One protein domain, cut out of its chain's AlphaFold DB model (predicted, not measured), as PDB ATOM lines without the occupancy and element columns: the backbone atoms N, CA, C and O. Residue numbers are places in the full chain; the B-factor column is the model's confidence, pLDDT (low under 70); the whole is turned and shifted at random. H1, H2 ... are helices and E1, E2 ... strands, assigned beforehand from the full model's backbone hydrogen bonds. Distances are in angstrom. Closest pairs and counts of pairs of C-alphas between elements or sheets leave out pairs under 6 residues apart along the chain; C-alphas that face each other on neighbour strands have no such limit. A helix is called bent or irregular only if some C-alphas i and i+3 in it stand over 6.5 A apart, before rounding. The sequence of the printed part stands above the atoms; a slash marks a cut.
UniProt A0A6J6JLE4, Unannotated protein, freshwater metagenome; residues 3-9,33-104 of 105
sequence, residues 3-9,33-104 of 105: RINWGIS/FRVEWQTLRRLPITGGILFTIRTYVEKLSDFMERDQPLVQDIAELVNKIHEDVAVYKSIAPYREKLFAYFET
ATOM      1  N   ARG A   3     229.745 225.723 269.245       97.69
ATOM      2  CA  ARG A   3     229.470 224.877 270.412       97.69
ATOM      3  C   ARG A   3     228.292 225.442 271.194       97.69
ATOM      4  O   ARG A   3     227.889 226.588 270.980       97.69
ATOM      5  N   ILE A   4     227.803 224.647 272.134       96.94
ATOM      6  CA  ILE A   4     226.842 225.075 273.143       96.94
ATOM      7  C   ILE A   4     227.537 225.078 274.506       96.94
ATOM      8  O   ILE A   4     228.381 224.229 274.801       96.94
ATOM      9  N   ASN A   5     227.204 226.064 275.326       94.75
ATOM     10  CA  ASN A   5     227.405 226.030 276.767       94.75
ATOM     11  C   ASN A   5     226.038 226.225 277.426       94.75
ATOM     12  O   ASN A   5     225.160 226.850 276.838       94.75
ATOM     13  N   TRP A   6     225.832 225.674 278.614       93.88
ATOM     14  CA  TRP A   6     224.545 225.766 279.298       93.88
ATOM     15  C   TRP A   6     224.721 225.857 280.812       93.88
ATOM     16  O   TRP A   6     225.791 225.540 281.337       93.88
ATOM     17  N   GLY A   7     223.681 226.285 281.513       93.69
ATOM     18  CA  GLY A   7     223.616 226.298 282.968       93.69
ATOM     19  C   GLY A   7     222.201 226.578 283.455       93.69
ATOM     20  O   GLY A   7     221.299 226.827 282.657       93.69
ATOM     21  N   ILE A   8     222.024 226.553 284.771       93.94
ATOM     22  CA  ILE A   8     220.771 226.913 285.433       93.94
ATOM     23  C   ILE A   8     221.079 228.062 286.389       93.94
ATOM     24  O   ILE A   8     222.091 228.039 287.084       93.94
ATOM     25  N   SER A   9     220.244 229.097 286.376       92.94
ATOM     26  CA  SER A   9     220.432 230.319 287.157       92.94
ATOM     27  C   SER A   9     219.187 230.633 287.968       92.94
ATOM     28  O   SER A   9     218.070 230.312 287.570       92.94
ATOM     29  N   PHE A  33     216.757 228.061 282.812       95.69
ATOM     30  CA  PHE A  33     217.721 227.422 281.928       95.69
ATOM     31  C   PHE A  33     218.390 228.482 281.049       95.69
ATOM     32  O   PHE A  33     217.723 229.314 280.429       95.69
ATOM     33  N   ARG A  34     219.722 228.470 280.996       96.06
ATOM     34  CA  ARG A  34     220.519 229.412 280.205       96.06
ATOM     35  C   ARG A  34     221.373 228.651 279.220       96.06
ATOM     36  O   ARG A  34     222.160 227.797 279.615       96.06
ATOM     37  N   VAL A  35     221.258 228.997 277.944       95.88
ATOM     38  CA  VAL A  35     222.006 228.353 276.861       95.88
ATOM     39  C   VAL A  35     222.751 229.406 276.068       95.88
ATOM     40  O   VAL A  35     222.176 230.384 275.606       95.88
ATOM     41  N   GLU A  36     224.041 229.194 275.876       97.62
ATOM     42  CA  GLU A  36     224.892 230.025 275.044       97.62
ATOM     43  C   GLU A  36     225.198 229.294 273.746       97.62
ATOM     44  O   GLU A  36     225.916 228.288 273.728       97.62
ATOM     45  N   TRP A  37     224.708 229.838 272.637       98.19
ATOM     46  CA  TRP A  37     225.186 229.446 271.326       98.19
ATOM     47  C   TRP A  37     226.434 230.249 270.990       98.19
ATOM     48  O   TRP A  37     226.392 231.466 270.784       98.19
ATOM     49  N   GLN A  38     227.560 229.547 270.961       98.50
ATOM     50  CA  GLN A  38     228.864 230.147 270.783       98.50
ATOM     51  C   GLN A  38     229.414 229.838 269.394       98.50
ATOM     52  O   GLN A  38     229.381 228.688 268.944       98.50
ATOM     53  N   THR A  39     229.958 230.847 268.712       98.19
ATOM     54  CA  THR A  39     230.577 230.662 267.391       98.19
ATOM     55  C   THR A  39     231.966 231.270 267.329       98.19
ATOM     56  O   THR A  39     232.218 232.320 267.914       98.19
ATOM     57  N   LEU A  40     232.863 230.596 266.606       98.31
ATOM     58  CA  LEU A  40     234.201 231.083 266.276       98.31
ATOM     59  C   LEU A  40     234.304 231.250 264.761       98.31
ATOM     60  O   LEU A  40     234.108 230.280 264.010       98.31
ATOM     61  N   ARG A  41     234.621 232.471 264.317       97.69
ATOM     62  CA  ARG A  41     234.818 232.811 262.902       97.69
ATOM     63  C   ARG A  41     236.096 233.613 262.698       97.69
ATOM     64  O   ARG A  41     236.315 234.611 263.371       97.69
ATOM     65  N   ARG A  42     236.924 233.201 261.737       98.00
ATOM     66  CA  ARG A  42     238.097 233.975 261.317       98.00
ATOM     67  C   ARG A  42     237.652 235.141 260.435       98.00
ATOM     68  O   ARG A  42     236.928 234.927 259.466       98.00
ATOM     69  N   LEU A  43     238.079 236.352 260.766       98.19
ATOM     70  CA  LEU A  43     237.815 237.550 259.977       98.19
ATOM     71  C   LEU A  43     238.714 237.558 258.731       98.19
ATOM     72  O   LEU A  43     239.923 237.357 258.862       98.19
ATOM     73  N   PRO A  44     238.158 237.795 257.530       97.81
ATOM     74  CA  PRO A  44     238.881 237.575 256.276       97.81
ATOM     75  C   PRO A  44     240.026 238.567 256.042       97.81
ATOM     76  O   PRO A  44     241.011 238.203 255.414       97.81
ATOM     77  N   ILE A  45     239.913 239.798 256.554       98.31
ATOM     78  CA  ILE A  45     240.902 240.862 256.316       98.31
ATOM     79  C   ILE A  45     241.994 240.852 257.391       98.31
ATOM     80  O   ILE A  45     243.178 240.839 257.080       98.31
ATOM     81  N   THR A  46     241.607 240.847 258.667       98.44
ATOM     82  CA  THR A  46     242.553 240.983 259.787       98.44
ATOM     83  C   THR A  46     243.127 239.652 260.259       98.44
ATOM     84  O   THR A  46     244.093 239.629 261.014       98.44
ATOM     85  N   GLY A  47     242.507 238.529 259.884       97.94
ATOM     86  CA  GLY A  47     242.868 237.203 260.374       97.94
ATOM     87  C   GLY A  47     242.482 236.922 261.833       97.94
ATOM     88  O   GLY A  47     242.669 235.787 262.269       97.94
ATOM     89  N   GLY A  48     241.927 237.898 262.563       98.50
ATOM     90  CA  GLY A  48     241.470 237.735 263.947       98.50
ATOM     91  C   GLY A  48     240.300 236.756 264.078       98.50
ATOM     92  O   GLY A  48     239.594 236.484 263.104       98.50
ATOM     93  N   ILE A  49     240.077 236.226 265.281       98.25
ATOM     94  CA  ILE A  49     238.967 235.307 265.560       98.25
ATOM     95  C   ILE A  49     237.849 236.057 266.283       98.25
ATOM     96  O   ILE A  49     238.011 236.488 267.419       98.25
ATOM     97  N   LEU A  50     236.700 236.186 265.624       98.19
ATOM     98  CA  LEU A  50     235.468 236.658 266.235       98.19
ATOM     99  C   LEU A  50     234.836 235.513 267.031       98.19
ATOM    100  O   LEU A  50     234.435 234.498 266.452       98.19
ATOM    101  N   PHE A  51     234.736 235.708 268.343       98.38
ATOM    102  CA  PHE A  51     233.988 234.846 269.248       98.38
ATOM    103  C   PHE A  51     232.662 235.515 269.603       98.38
ATOM    104  O   PHE A  51     232.647 236.574 270.225       98.38
ATOM    105  N   THR A  52     231.547 234.921 269.183       98.19
ATOM    106  CA  THR A  52     230.205 235.433 269.498       98.19
ATOM    107  C   THR A  52     229.528 234.529 270.507       98.19
ATOM    108  O   THR A  52     229.573 233.310 270.345       98.19
ATOM    109  N   ILE A  53     228.816 235.116 271.465       97.75
ATOM    110  CA  ILE A  53     228.007 234.397 272.449       97.75
ATOM    111  C   ILE A  53     226.572 234.912 272.334       97.75
ATOM    112  O   ILE A  53     226.314 236.092 272.565       97.75
ATOM    113  N   ARG A  54     225.637 234.042 271.949       97.69
ATOM    114  CA  ARG A  54     224.201 234.342 271.959       97.69
ATOM    115  C   ARG A  54     223.546 233.580 273.103       97.69
ATOM    116  O   ARG A  54     223.437 232.360 273.028       97.69
ATOM    117  N   THR A  55     223.108 234.301 274.129       96.94
ATOM    118  CA  THR A  55     222.451 233.719 275.305       96.94
ATOM    119  C   THR A  55     220.938 233.654 275.114       96.94
ATOM    120  O   THR A  55     220.307 234.649 274.757       96.94
ATOM    121  N   TYR A  56     220.375 232.483 275.385       96.94
ATOM    122  CA  TYR A  56     218.949 232.216 275.528       96.94
ATOM    123  C   TYR A  56     218.652 231.954 277.003       96.94
ATOM    124  O   TYR A  56     219.466 231.335 277.691       96.94
ATOM    125  N   VAL A  57     217.509 232.444 277.475       97.06
ATOM    126  CA  VAL A  57     217.037 232.275 278.853       97.06
ATOM    127  C   VAL A  57     215.587 231.820 278.787       97.06
ATOM    128  O   VAL A  57     214.777 232.464 278.126       97.06
ATOM    129  N   GLU A  58     215.283 230.717 279.456       97.00
ATOM    130  CA  GLU A  58     213.959 230.093 279.501       97.00
ATOM    131  C   GLU A  58     213.648 229.704 280.945       97.00
ATOM    132  O   GLU A  58     214.541 229.254 281.662       97.00
ATOM    133  N   LYS A  59     212.412 229.914 281.400       97.69
ATOM    134  CA  LYS A  59     212.003 229.521 282.752       97.69
ATOM    135  C   LYS A  59     211.890 227.996 282.827       97.69
ATOM    136  O   LYS A  59     211.429 227.377 281.872       97.69
ATOM    137  N   LEU A  60     212.304 227.381 283.936       96.75
ATOM    138  CA  LEU A  60     212.263 225.923 284.064       96.75
ATOM    139  C   LEU A  60     210.835 225.377 284.024       96.75
ATOM    140  O   LEU A  60     210.642 224.322 283.429       96.75
ATOM    141  N   SER A  61     209.844 226.109 284.543       97.19
ATOM    142  CA  SER A  61     208.426 225.754 284.372       97.19
ATOM    143  C   SER A  61     208.027 225.579 282.912       97.19
ATOM    144  O   SER A  61     207.339 224.622 282.576       97.19
ATOM    145  N   ASP A  62     208.503 226.466 282.042       97.25
ATOM    146  CA  ASP A  62     208.155 226.458 280.624       97.25
ATOM    147  C   ASP A  62     208.970 225.376 279.900       97.25
ATOM    148  O   ASP A  62     208.455 224.644 279.057       97.25
ATOM    149  N   PHE A  63     210.244 225.206 280.283       96.06
ATOM    150  CA  PHE A  63     211.091 224.124 279.780       96.06
ATOM    151  C   PHE A  63     210.488 222.748 280.084       96.06
ATOM    152  O   PHE A  63     210.516 221.864 279.226       96.06
ATOM    153  N   MET A  64     209.909 222.575 281.275       95.44
ATOM    154  CA  MET A  64     209.235 221.342 281.666       95.44
ATOM    155  C   MET A  64     208.086 220.992 280.730       95.44
ATOM    156  O   MET A  64     207.759 219.819 280.669       95.44
ATOM    157  N   GLU A  65     207.495 221.927 279.977       95.94
ATOM    158  CA  GLU A  65     206.406 221.642 279.032       95.94
ATOM    159  C   GLU A  65     206.873 220.941 277.742       95.94
ATOM    160  O   GLU A  65     206.039 220.391 277.018       95.94
ATOM    161  N   ARG A  66     208.187 220.891 277.480       94.75
ATOM    162  CA  ARG A  66     208.795 220.312 276.269       94.75
ATOM    163  C   ARG A  66     208.694 218.785 276.201       94.75
ATOM    164  O   ARG A  66     208.238 218.115 277.128       94.75
ATOM    165  N   ASP A  67     209.137 218.222 275.078       95.38
ATOM    166  CA  ASP A  67     209.150 216.776 274.846       95.38
ATOM    167  C   ASP A  67     209.826 216.027 276.004       95.38
ATOM    168  O   ASP A  67     210.948 216.342 276.401       95.38
ATOM    169  N   GLN A  68     209.142 215.010 276.534       92.69
ATOM    170  CA  GLN A  68     209.579 214.282 277.729       92.69
ATOM    171  C   GLN A  68     211.009 213.716 277.625       92.69
ATOM    172  O   GLN A  68     211.759 213.888 278.584       92.69
ATOM    173  N   PRO A  69     211.457 213.132 276.490       95.19
ATOM    174  CA  PRO A  69     212.838 212.662 276.369       95.19
ATOM    175  C   PRO A  69     213.876 213.772 276.570       95.19
ATOM    176  O   PRO A  69     214.890 213.551 277.218       95.19
ATOM    177  N   LEU A  70     213.603 214.985 276.080       93.00
ATOM    178  CA  LEU A  70     214.510 216.122 276.246       93.00
ATOM    179  C   LEU A  70     214.612 216.550 277.714       93.00
ATOM    180  O   LEU A  70     215.698 216.878 278.187       93.00
ATOM    181  N   VAL A  71     213.485 216.570 278.427       94.38
ATOM    182  CA  VAL A  71     213.458 216.909 279.857       94.38
ATOM    183  C   VAL A  71     214.266 215.884 280.658       94.38
ATOM    184  O   VAL A  71     215.103 216.269 281.476       94.38
ATOM    185  N   GLN A  72     214.086 214.599 280.356       93.06
ATOM    186  CA  GLN A  72     214.785 213.490 281.005       93.06
ATOM    187  C   GLN A  72     216.297 213.494 280.720       93.06
ATOM    188  O   GLN A  72     217.100 213.364 281.644       93.06
ATOM    189  N   ASP A  73     216.716 213.773 279.482       93.31
ATOM    190  CA  ASP A  73     218.139 213.914 279.138       93.31
ATOM    191  C   ASP A  73     218.826 215.024 279.960       93.31
ATOM    192  O   ASP A  73     219.969 214.875 280.405       93.31
ATOM    193  N   ILE A  74     218.136 216.148 280.194       92.38
ATOM    194  CA  ILE A  74     218.653 217.234 281.039       92.38
ATOM    195  C   ILE A  74     218.677 216.832 282.516       92.38
ATOM    196  O   ILE A  74     219.660 217.140 283.197       92.38
ATOM    197  N   ALA A  75     217.654 216.125 283.003       92.25
ATOM    198  CA  ALA A  75     217.610 215.598 284.367       92.25
ATOM    199  C   ALA A  75     218.826 214.707 284.652       92.25
ATOM    200  O   ALA A  75     219.575 214.928 285.610       92.25
ATOM    201  N   GLU A  76     219.089 213.755 283.753       92.38
ATOM    202  CA  GLU A  76     220.249 212.877 283.835       92.38
ATOM    203  C   GLU A  76     221.560 213.655 283.786       92.38
ATOM    204  O   GLU A  76     222.488 213.351 284.536       92.38
ATOM    205  N   LEU A  77     221.653 214.659 282.913       90.69
ATOM    206  CA  LEU A  77     222.852 215.470 282.785       90.69
ATOM    207  C   LEU A  77     223.146 216.225 284.084       90.69
ATOM    208  O   LEU A  77     224.270 216.141 284.576       90.69
ATOM    209  N   VAL A  78     222.150 216.898 284.670       90.75
ATOM    210  CA  VAL A  78     222.265 217.584 285.972       90.75
ATOM    211  C   VAL A  78     222.654 216.599 287.076       90.75
ATOM    212  O   VAL A  78     223.480 216.926 287.929       90.75
ATOM    213  N   ASN A  79     222.130 215.374 287.043       88.69
ATOM    214  CA  ASN A  79     222.479 214.349 288.020       88.69
ATOM    215  C   ASN A  79     223.880 213.748 287.805       88.69
ATOM    216  O   ASN A  79     224.510 213.311 288.763       88.69
ATOM    217  N   LYS A  80     224.411 213.748 286.579       90.12
ATOM    218  CA  LYS A  80     225.713 213.145 286.237       90.12
ATOM    219  C   LYS A  80     226.875 214.139 286.203       90.12
ATOM    220  O   LYS A  80     228.021 213.696 286.111       90.12
ATOM    221  N   ILE A  81     226.635 215.455 286.266       89.94
ATOM    222  CA  ILE A  81     227.746 216.420 286.267       89.94
ATOM    223  C   ILE A  81     228.672 216.176 287.467       89.94
ATOM    224  O   ILE A  81     228.226 215.920 288.586       89.94
ATOM    225  N   HIS A  82     229.980 216.248 287.241       93.50
ATOM    226  CA  HIS A  82     230.954 216.113 288.320       93.50
ATOM    227  C   HIS A  82     230.816 217.281 289.315       93.50
ATOM    228  O   HIS A  82     230.430 218.383 288.918       93.50
ATOM    229  N   GLU A  83     231.104 217.055 290.597       91.75
ATOM    230  CA  GLU A  83     230.775 218.012 291.665       91.75
ATOM    231  C   GLU A  83     231.459 219.373 291.476       91.75
ATOM    232  O   GLU A  83     230.812 220.414 291.509       91.75
ATOM    233  N   ASP A  84     232.743 219.391 291.142       94.06
ATOM    234  CA  ASP A  84     233.492 220.612 290.816       94.06
ATOM    235  C   ASP A  84     232.913 221.361 289.606       94.06
ATOM    236  O   ASP A  84     232.949 222.593 289.569       94.06
ATOM    237  N   VAL A  85     232.301 220.657 288.647       90.75
ATOM    238  CA  VAL A  85     231.576 221.294 287.534       90.75
ATOM    239  C   VAL A  85     230.244 221.874 288.014       90.75
ATOM    240  O   VAL A  85     229.868 222.962 287.577       90.75
ATOM    241  N   ALA A  86     229.544 221.189 288.921       90.69
ATOM    242  CA  ALA A  86     228.323 221.692 289.546       90.69
ATOM    243  C   ALA A  86     228.588 222.967 290.354       90.69
ATOM    244  O   ALA A  86     227.823 223.926 290.242       90.69
ATOM    245  N   VAL A  87     229.686 223.000 291.113       89.12
ATOM    246  CA  VAL A  87     230.144 224.174 291.866       89.12
ATOM    247  C   VAL A  87     230.515 225.304 290.911       89.12
ATOM    248  O   VAL A  87     230.021 226.418 291.066       89.12
ATOM    249  N   TYR A  88     231.311 225.022 289.875       88.00
ATOM    250  CA  TYR A  88     231.698 226.016 288.868       88.00
ATOM    251  C   TYR A  88     230.495 226.635 288.141       88.00
ATOM    252  O   TYR A  88     230.491 227.829 287.851       88.00
ATOM    253  N   LYS A  89     229.465 225.833 287.843       88.62
ATOM    254  CA  LYS A  89     228.227 226.302 287.201       88.62
ATOM    255  C   LYS A  89     227.200 226.871 288.184       88.62
ATOM    256  O   LYS A  89     226.106 227.216 287.746       88.62
ATOM    257  N   SER A  90     227.520 226.949 289.478       86.56
ATOM    258  CA  SER A  90     226.601 227.378 290.544       86.56
ATOM    259  C   SER A  90     225.305 226.552 290.626       86.56
ATOM    260  O   SER A  90     224.288 227.028 291.123       86.56
ATOM    261  N   ILE A  91     225.343 225.302 290.151       89.25
ATOM    262  CA  ILE A  91     224.223 224.348 290.179       89.25
ATOM    263  C   ILE A  91     224.236 223.541 291.480       89.25
ATOM    264  O   ILE A  91     223.170 223.176 291.967       89.25
ATOM    265  N   ALA A  92     225.419 223.288 292.057       89.00
ATOM    266  CA  ALA A  92     225.594 222.437 293.240       89.00
ATOM    267  C   ALA A  92     224.582 222.712 294.373       89.00
ATOM    268  O   ALA A  92     223.956 221.756 294.829       89.00
ATOM    269  N   PRO A  93     224.300 223.973 294.766       89.44
ATOM    270  CA  PRO A  93     223.371 224.236 295.867       89.44
ATOM    271  C   PRO A  93     221.906 223.888 295.573       89.44
ATOM    272  O   PRO A  93     221.096 223.798 296.490       89.44
ATOM    273  N   TYR A  94     221.562 223.725 294.298       91.12
ATOM    274  CA  TYR A  94     220.207 223.466 293.818       91.12
ATOM    275  C   TYR A  94     220.043 222.053 293.267       91.12
ATOM    276  O   TYR A  94     218.935 221.675 292.901       91.12
ATOM    277  N   ARG A  95     221.127 221.276 293.173       90.06
ATOM    278  CA  ARG A  95     221.183 220.028 292.405       90.06
ATOM    279  C   ARG A  95     220.093 219.039 292.801       90.06
ATOM    280  O   ARG A  95     219.398 218.536 291.926       90.06
ATOM    281  N   GLU A  96     219.914 218.805 294.099       90.31
ATOM    282  CA  GLU A  96     218.883 217.891 294.608       90.31
ATOM    283  C   GLU A  96     217.469 218.381 294.275       90.31
ATOM    284  O   GLU A  96     216.652 217.608 293.782       90.31
ATOM    285  N   LYS A  97     217.194 219.680 294.474       92.50
ATOM    286  CA  LYS A  97     215.892 220.290 294.154       92.50
ATOM    287  C   LYS A  97     215.596 220.245 292.657       92.50
ATOM    288  O   LYS A  97     214.479 219.926 292.266       92.50
ATOM    289  N   LEU A  98     216.593 220.544 291.827       93.56
ATOM    290  CA  LEU A  98     216.487 220.497 290.372       93.56
ATOM    291  C   LEU A  98     216.215 219.077 289.892       93.56
ATOM    292  O   LEU A  98     215.296 218.875 289.109       93.56
ATOM    293  N   PHE A  99     216.971 218.097 290.388       91.75
ATOM    294  CA  PHE A  99     216.754 216.698 290.039       91.75
ATOM    295  C   PHE A  99     215.349 216.236 290.445       91.75
ATOM    296  O   PHE A  99     214.602 215.759 289.599       91.75
ATOM    297  N   ALA A 100     214.942 216.480 291.694       92.62
ATOM    298  CA  ALA A 100     213.599 216.142 292.166       92.62
ATOM    299  C   ALA A 100     212.491 216.810 291.336       92.62
ATOM    300  O   ALA A 100     211.458 216.195 291.095       92.62
ATOM    301  N   TYR A 101     212.702 218.050 290.888       94.94
ATOM    302  CA  TYR A 101     211.758 218.766 290.037       94.94
ATOM    303  C   TYR A 101     211.640 218.143 288.641       94.94
ATOM    304  O   TYR A 101     210.524 217.927 288.169       94.94
ATOM    305  N   PHE A 102     212.761 217.802 288.001       93.56
ATOM    306  CA  PHE A 102     212.741 217.151 286.689       93.56
ATOM    307  C   PHE A 102     212.082 215.762 286.728       93.56
ATOM    308  O   PHE A 102     211.365 215.417 285.795       93.56
ATOM    309  N   GLU A 103     212.230 215.009 287.824       90.06
ATOM    310  CA  GLU A 103     211.599 213.688 288.019       90.06
ATOM    311  C   GLU A 103     210.068 213.740 288.203       90.06
ATOM    312  O   GLU A 103     209.408 212.704 288.220       90.06
ATOM    313  N   THR A 104     209.464 214.928 288.338       90.00
ATOM    314  CA  THR A 104     207.996 215.052 288.455       90.00
ATOM    315  C   THR A 104     207.240 214.786 287.149       90.00
ATOM    316  O   THR A 104     206.007 214.743 287.166       90.00
TER     317      THR A 104
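AT A GLANCE: This is residues 3 to 9 and 33 to 104 of the 105 residues of the protein "Unannotated protein" of freshwater metagenome (UniProt A0A6J6JLE4). A long, twisted hairpin of E2 and E3 makes the length of the domain, with E1 beside the half of E2 nearer a small head of helices; the turn of the hairpin, residues 43 to 48, sticks out at the far end. In the head, H2 and H4 lie side by side, H3 makes a corner with H4, and the short H1 leads from E3 into the head. The printed part has 79 residues, with three named strands and then four named helices in the order E1, E2, E3, H1, H2, H3, H4; the class is mixed, helices and strands. The sheet has the order E1, E2, E3 and is antiparallel. The whole is loose, with a radius of gyration of the C-alphas of 15.7 A, and spans 53 by 29 by 18 A.

IN THESE COORDINATES: E1, residues 3 to 9, begins at C-alpha 3 (229.470, 224.877, 270.412) and is 19.8 A long. After the cut, E2, residues 33 to 42, runs 29.7 A to C-alpha 42 at (238.097, 233.975, 261.317). E3, residues 49 to 59, is 32.5 A long. H1 has residues 60 to 63, 4.8 A. H2 has residues 68 to 80, 18.3 A, and H3 residues 83 to 88, 8.5 A. H4, residues 92 to 102, measures 15.4 A and ends at C-alpha 102 (212.741, 217.151, 286.689); it is irregular, with C-alphas 93 and 96 7.9 A apart.

HOW THE PARTS SIT: E1 and E2 are antiparallel at 152 degrees, with N 5 and O 36 within hydrogen-bond range at 3.0 A. E2 and E3 form a hairpin, antiparallel at 165 degrees; N 37 and O 54 are 2.9 A apart, and N 50 and O 41 2.8 A. H1 only grazes the sheet, with its residues 60 to 63; the closest C-alphas of E2 and H1, those of Phe 33 and Leu 60, are 6.0 A apart. H1 and H2 are close but not clearly touching, their closest C-alphas, Phe 63 and Val 71, being 7.6 A apart. H2 and H4 touch, closest at the C-alphas of Ala 75 and Phe 102, 5.6 A, at a shallow tilt of 28 degrees, opposite ways. H3 and H4 touch only at the corner, with the C-alphas of Ala 86 and Ala 92 closest at 4.7 A; at 72 degrees they are only just about perpendicular. H2 and H3 are only just apart, at 8.1 A. In H2 and H3 every O i to N i+4 pair is within hydrogen-bond range, in H4 5 of 7, and H1 is too short for such a pair.

THE WHOLE: The C-alphas farthest apart, those of Ile 45 and Thr 104, are 52.7 A apart. Residues 10 to 32 are not printed, and C-alphas 9 and 33 are 6.6 A apart across the cut. Of the links printed whole, E2 to E3 is short and the others are tight. The mean pLDDT of the printed part is 94.3, and no printed residue is under 70.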